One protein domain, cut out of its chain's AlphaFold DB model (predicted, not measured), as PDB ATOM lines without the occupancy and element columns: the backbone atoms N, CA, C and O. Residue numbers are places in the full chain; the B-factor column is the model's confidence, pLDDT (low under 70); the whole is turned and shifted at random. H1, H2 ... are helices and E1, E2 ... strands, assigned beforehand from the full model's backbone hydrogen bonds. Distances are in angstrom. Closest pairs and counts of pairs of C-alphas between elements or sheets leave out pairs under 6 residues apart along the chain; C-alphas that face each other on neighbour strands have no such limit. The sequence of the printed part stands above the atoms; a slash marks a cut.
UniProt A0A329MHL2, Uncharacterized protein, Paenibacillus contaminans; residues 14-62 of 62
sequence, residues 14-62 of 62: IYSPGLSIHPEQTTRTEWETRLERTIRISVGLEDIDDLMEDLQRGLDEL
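AT A GLANCE: This is residues 14 to 62 of the 62 residues of an uncharacterized protein of Paenibacillus contaminans (UniProt A0A329MHL2). Helix H3, which touches no other helix, makes one end of a long, drawn-out shape; a narrow waist, with a short strand-like pairing of residues 14 to 15 and residues 40 to 41, lies between it and a loop with the short helices H1 and H2 at the other end. The printed part has 49 residues, in the order H1, H2, E1, H3, mostly helix. It is only just loose, close to extended, with radius of gyration of the C-alphas 14.1 A and spans of 40 by 23 by 15 A.

IN THESE COORDINATES: Find C-alpha 48 at (155.636, 110.144, 135.904), where H3, residues 48 to 60, begins; it runs 18.2 A to C-alpha 60 at (144.707, 124.579, 138.019). Before it, E1, residues 40 to 42, covers 6.7 A. Look earlier for H2, residues 30 to 36, 10.3 A, and H1, residues 17 to 20, 5.3 A, beginning at (131.025, 108.976, 132.856).

HOW THE PARTS SIT: H3 is apart from H1, H2 and E1. H1 and H2 touch; their closest C-alphas, Gly 18 and Glu 36, are 3.6 A apart. In H2 and H3 every O i to N i+4 pair is within hydrogen-bond range; H1 is too short for one.

THE WHOLE: The C-alphas of Glu 24 and Asp 49 are farthest apart, 40.8 A. The printed part has no cut and no long link. Residues 22 to 26, 28, 32 and 62 are under pLDDT 70.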
ATOM      1  N   ILE A  14     141.544 109.660 129.664       87.50
ATOM      2  CA  ILE A  14     140.614 110.328 130.575       87.50
ATOM      3  C   ILE A  14     139.185 110.220 130.041       87.50
ATOM      4  O   ILE A  14     138.923 110.384 128.849       87.50
ATOM      5  N   TYR A  15     138.246 109.908 130.928       86.06
ATOM      6  CA  TYR A  15     136.848 109.699 130.585       86.06
ATOM      7  C   TYR A  15     135.945 110.258 131.680       86.06
ATOM      8  O   TYR A  15     136.135 109.937 132.849       86.06
ATOM      9  N   SER A  16     134.935 111.048 131.318       85.94
ATOM     10  CA  SER A  16     133.894 111.476 132.256       85.94
ATOM     11  C   SER A  16     132.625 110.650 132.028       85.94
ATOM     12  O   SER A  16     131.943 110.855 131.017       85.94
ATOM     13  N   PRO A  17     132.272 109.727 132.946       79.75
ATOM     14  CA  PRO A  17     131.025 108.976 132.856       79.75
ATOM     15  C   PRO A  17     129.812 109.904 132.838       79.75
ATOM     16  O   PRO A  17     128.891 109.689 132.060       79.75
ATOM     17  N   GLY A  18     129.854 110.975 133.634       77.62
ATOM     18  CA  GLY A  18     128.816 111.995 133.713       77.62
ATOM     19  C   GLY A  18     128.445 112.621 132.371       77.62
ATOM     20  O   GLY A  18     127.265 112.773 132.075       77.62
ATOM     21  N   LEU A  19     129.441 112.920 131.530       76.81
ATOM     22  CA  LEU A  19     129.217 113.500 130.199       76.81
ATOM     23  C   LEU A  19     128.636 112.508 129.183       76.81
ATOM     24  O   LEU A  19     128.149 112.923 128.135       76.81
ATOM     25  N   SER A  20     128.705 111.206 129.463       72.19
ATOM     26  CA  SER A  20     128.213 110.160 128.559       72.19
ATOM     27  C   SER A  20     126.806 109.673 128.901       72.19
ATOM     28  O   SER A  20     126.244 108.872 128.156       72.19
ATOM     29  N   ILE A  21     126.242 110.112 130.028       71.06
ATOM     30  CA  ILE A  21     124.895 109.733 130.452       71.06
ATOM     31  C   ILE A  21     123.894 110.649 129.747       71.06
ATOM     32  O   ILE A  21     123.878 111.859 129.971       71.06
ATOM     33  N   HIS A  22     123.024 110.080 128.910       68.88
ATOM     34  CA  HIS A  22     121.911 110.844 128.356       68.88
ATOM     35  C   HIS A  22     120.859 111.128 129.443       68.88
ATOM     36  O   HIS A  22     120.532 110.226 130.218       68.88
ATOM     37  N   PRO A  23     120.259 112.337 129.477       64.81
ATOM     38  CA  PRO A  23     119.230 112.706 130.456       64.81
ATOM     39  C   PRO A  23     118.030 111.748 130.490       64.81
ATOM     40  O   PRO A  23     117.373 111.597 131.511       64.81
ATOM     41  N   GLU A  24     117.754 111.095 129.363       68.94
ATOM     42  CA  GLU A  24     116.653 110.146 129.176       68.94
ATOM     43  C   GLU A  24     116.961 108.752 129.746       68.94
ATOM     44  O   GLU A  24     116.064 107.929 129.909       68.94
ATOM     45  N   GLN A  25     118.234 108.484 130.049       67.06
ATOM     46  CA  GLN A  25     118.729 107.210 130.571       67.06
ATOM     47  C   GLN A  25     119.036 107.264 132.073       67.06
ATOM     48  O   GLN A  25     119.426 106.245 132.635       67.06
ATOM     49  N   THR A  26     118.873 108.426 132.719       66.75
ATOM     50  CA  THR A  26     119.164 108.614 134.145       66.75
ATOM     51  C   THR A  26     117.896 108.648 134.986       66.75
ATOM     52  O   THR A  26     116.939 109.366 134.692       66.75
ATOM     53  N   THR A  27     117.905 107.902 136.086       71.50
ATOM     54  CA  THR A  27     116.880 107.984 137.139       71.50
ATOM     55  C   THR A  27     117.112 109.146 138.113       71.50
ATOM     56  O   THR A  27     116.320 109.334 139.037       71.50
ATOM     57  N   ARG A  28     118.166 109.954 137.899       69.12
ATOM     58  CA  ARG A  28     118.617 111.058 138.768       69.12
ATOM     59  C   ARG A  28     118.763 110.643 140.231       69.12
ATOM     60  O   ARG A  28     118.488 111.418 141.146       69.12
ATOM     61  N   THR A  29     119.181 109.405 140.448       77.00
ATOM     62  CA  THR A  29     119.545 108.921 141.777       77.00
ATOM     63  C   THR A  29     120.790 109.652 142.280       77.00
ATOM     64  O   THR A  29     121.590 110.156 141.491       77.00
ATOM     65  N   GLU A  30     121.003 109.676 143.598       71.31
ATOM     66  CA  GLU A  30     122.196 110.304 144.194       71.31
ATOM     67  C   GLU A  30     123.513 109.741 143.619       71.31
ATOM     68  O   GLU A  30     124.502 110.462 143.481       71.31
ATOM     69  N   TRP A  31     123.515 108.465 143.220       71.00
ATOM     70  CA  TRP A  31     124.644 107.814 142.557       71.00
ATOM     71  C   TRP A  31     124.901 108.363 141.152       71.00
ATOM     72  O   TRP A  31     126.049 108.640 140.809       71.00
ATOM     73  N   GLU A  32     123.852 108.575 140.359       69.38
ATOM     74  CA  GLU A  32     123.963 109.137 139.008       69.38
ATOM     75  C   GLU A  32     124.404 110.602 139.045       69.38
ATOM     76  O   GLU A  32     125.267 111.000 138.265       69.38
ATOM     77  N   THR A  33     123.920 111.385 140.012       72.12
ATOM     78  CA  THR A  33     124.385 112.768 140.216       72.12
ATOM     79  C   THR A  33     125.860 112.825 140.627       72.12
ATOM     80  O   THR A  33     126.580 113.751 140.258       72.12
ATOM     81  N   ARG A  34     126.370 111.818 141.348       75.94
ATOM     82  CA  ARG A  34     127.802 111.733 141.670       75.94
ATOM     83  C   ARG A  34     128.659 111.431 140.436       75.94
ATOM     84  O   ARG A  34     129.790 111.911 140.353       75.94
ATOM     85  N   LEU A  35     128.126 110.690 139.463       79.19
ATOM     86  CA  LEU A  35     128.815 110.410 138.199       79.19
ATOM     87  C   LEU A  35     129.008 111.666 137.336       79.19
ATOM     88  O   LEU A  35     130.020 111.746 136.643       79.19
ATOM     89  N   GLU A  36     128.124 112.668 137.434       78.38
ATOM     90  CA  GLU A  36     128.225 113.955 136.711       78.38
ATOM     91  C   GLU A  36     129.560 114.677 136.947       78.38
ATOM     92  O   GLU A  36     130.099 115.311 136.045       78.38
ATOM     93  N   ARG A  37     130.113 114.556 138.158       83.06
ATOM     94  CA  ARG A  37     131.385 115.180 138.564       83.06
ATOM     95  C   ARG A  37     132.538 114.184 138.648       83.06
ATOM     96  O   ARG A  37     133.589 114.498 139.196       83.06
ATOM     97  N   THR A  38     132.330 112.964 138.164       86.25
ATOM     98  CA  THR A  38     133.340 111.914 138.218       86.25
ATOM     99  C   THR A  38     134.183 111.944 136.948       86.25
ATOM    100  O   THR A  38     133.670 112.032 135.831       86.25
ATOM    101  N   ILE A  39     135.493 111.827 137.134       88.69
ATOM    102  CA  ILE A  39     136.477 111.625 136.077       88.69
ATOM    103  C   ILE A  39     137.140 110.271 136.342       88.69
ATOM    104  O   ILE A  39     137.543 109.973 137.465       88.69
ATOM    105  N   ARG A  40     137.241 109.437 135.309       88.38
ATOM    106  CA  ARG A  40     137.969 108.172 135.311       88.38
ATOM    107  C   ARG A  40     139.245 108.349 134.505       88.38
ATOM    108  O   ARG A  40     139.175 108.712 133.333       88.38
ATOM    109  N   ILE A  41     140.377 108.022 135.111       88.94
ATOM    110  CA  ILE A  41     141.686 108.073 134.463       88.94
ATOM    111  C   ILE A  41     142.219 106.642 134.366       88.94
ATOM    112  O   ILE A  41     142.214 105.908 135.353       88.94
ATOM    113  N   SER A  42     142.637 106.238 133.170       89.12
ATOM    114  CA  SER A  42     143.451 105.048 132.939       89.12
ATOM    115  C   SER A  42     144.878 105.524 132.732       89.12
ATOM    116  O   SER A  42     145.146 106.192 131.737       89.12
ATOM    117  N   VAL A  43     145.762 105.213 133.674       88.50
ATOM    118  CA  VAL A  43     147.164 105.648 133.635       88.50
ATOM    119  C   VAL A  43     147.953 104.727 132.704       88.50
ATOM    120  O   VAL A  43     147.883 103.504 132.851       88.50
ATOM    121  N   GLY A  44     148.638 105.321 131.729       86.31
ATOM    122  CA  GLY A  44     149.532 104.656 130.786       86.31
ATOM    123  C   GLY A  44     150.924 104.405 131.370       86.31
ATOM    124  O   GLY A  44     151.107 104.343 132.586       86.31
ATOM    125  N   LEU A  45     151.911 104.214 130.493       87.81
ATOM    126  CA  LEU A  45     153.315 103.967 130.859       87.81
ATOM    127  C   LEU A  45     154.224 105.156 130.506       87.81
ATOM    128  O   LEU A  45     155.420 104.969 130.281       87.81
ATOM    129  N   GLU A  46     153.651 106.357 130.414       87.06
ATOM    130  CA  GLU A  46     154.401 107.598 130.216       87.06
ATOM    131  C   GLU A  46     155.282 107.950 131.431       87.06
ATOM    132  O   GLU A  46     155.191 107.327 132.494       87.06
ATOM    133  N   ASP A  47     156.154 108.950 131.265       92.12
ATOM    134  CA  ASP A  47     156.959 109.466 132.369       92.12
ATOM    135  C   ASP A  47     156.056 110.028 133.481       92.12
ATOM    136  O   ASP A  47     155.041 110.680 133.226       92.12
ATOM    137  N   ILE A  48     156.417 109.742 134.732       92.75
ATOM    138  CA  ILE A  48     155.636 110.144 135.904       92.75
ATOM    139  C   ILE A  48     155.597 111.668 136.032       92.75
ATOM    140  O   ILE A  48     154.554 112.205 136.407       92.75
ATOM    141  N   ASP A  49     156.697 112.357 135.727       94.25
ATOM    142  CA  ASP A  49     156.770 113.810 135.867       94.25
ATOM    143  C   ASP A  49     155.857 114.499 134.841       94.25
ATOM    144  O   ASP A  49     155.090 115.393 135.207       94.25
ATOM    145  N   ASP A  50     155.834 113.998 133.600       92.31
ATOM    146  CA  ASP A  50     154.937 114.481 132.541       92.31
ATOM    147  C   ASP A  50     153.458 114.273 132.916       92.31
ATOM    148  O   ASP A  50     152.629 115.169 132.741       92.31
ATOM    149  N   LEU A  51     153.114 113.105 133.476       91.50
ATOM    150  CA  LEU A  51     151.750 112.806 133.927       91.50
ATOM    151  C   LEU A  51     151.301 113.738 135.056       91.50
ATOM    152  O   LEU A  51     150.157 114.198 135.073       91.50
ATOM    153  N   MET A  52     152.190 114.008 136.011       93.62
ATOM    154  CA  MET A  52     151.905 114.896 137.133       93.62
ATOM    155  C   MET A  52     151.739 116.345 136.677       93.62
ATOM    156  O   MET A  52     150.799 117.005 137.121       93.62
ATOM    157  N   GLU A  53     152.599 116.832 135.779       94.50
ATOM    158  CA  GLU A  53     152.488 118.185 135.223       94.50
ATOM    159  C   GLU A  53     151.170 118.368 134.460       94.50
ATOM    160  O   GLU A  53     150.471 119.366 134.649       94.50
ATOM    161  N   ASP A  54     150.785 117.383 133.647       91.31
ATOM    162  CA  ASP A  54     149.570 117.457 132.838       91.31
ATOM    163  C   ASP A  54     148.296 117.459 133.701       91.31
ATOM    164  O   ASP A  54     147.384 118.265 133.481       91.31
ATOM    165  N   LEU A  55     148.251 116.615 134.741       91.94
ATOM    166  CA  LEU A  55     147.155 116.605 135.713       91.94
ATOM    167  C   LEU A  55     147.093 117.900 136.526       91.94
ATOM    168  O   LEU A  55     146.000 118.423 136.743       91.94
ATOM    169  N   GLN A  56     148.242 118.426 136.959       94.75
ATOM    170  CA  GLN A  56     148.306 119.670 137.723       94.75
ATOM    171  C   GLN A  56     147.785 120.844 136.889       94.75
ATOM    172  O   GLN A  56     146.896 121.563 137.337       94.75
ATOM    173  N   ARG A  57     148.247 120.975 135.639       93.06
ATOM    174  CA  ARG A  57     147.762 122.001 134.709       93.06
ATOM    175  C   ARG A  57     146.249 121.913 134.502       93.06
ATOM    176  O   ARG A  57     145.564 122.924 134.585       93.06
ATOM    177  N   GLY A  58     145.718 120.712 134.265       87.69
ATOM    178  CA  GLY A  58     144.281 120.523 134.055       87.69
ATOM    179  C   GLY A  58     143.421 120.851 135.281       87.69
ATOM    180  O   GLY A  58     142.274 121.263 135.123       87.69
ATOM    181  N   LEU A  59     143.956 120.674 136.494       88.50
ATOM    182  CA  LEU A  59     143.266 121.014 137.740       88.50
ATOM    183  C   LEU A  59     143.386 122.496 138.109       88.50
ATOM    184  O   LEU A  59     142.452 123.032 138.697       88.50
ATOM    185  N   ASP A  60     144.492 123.152 137.756       92.62
ATOM    186  CA  ASP A  60     144.707 124.579 138.019       92.62
ATOM    187  C   ASP A  60     143.942 125.492 137.041       92.62
ATOM    188  O   ASP A  60     143.696 126.658 137.350       92.62
ATOM    189  N   GLU A  61     143.552 124.979 135.868       82.62
ATOM    190  CA  GLU A  61     142.749 125.699 134.864       82.62
ATOM    191  C   GLU A  61     141.219 125.669 135.128       82.62
ATOM    192  O   GLU A  61     140.461 126.255 134.349       82.62
ATOM    193  N   LEU A  62     140.755 125.013 136.206       63.78
ATOM    194  CA  LEU A  62     139.339 124.911 136.624       63.78
ATOM    195  C   LEU A  62     138.880 126.061 137.535       63.78
ATOM    196  O   LEU A  62     137.715 126.495 137.362       63.78
TER     197      LEU A  62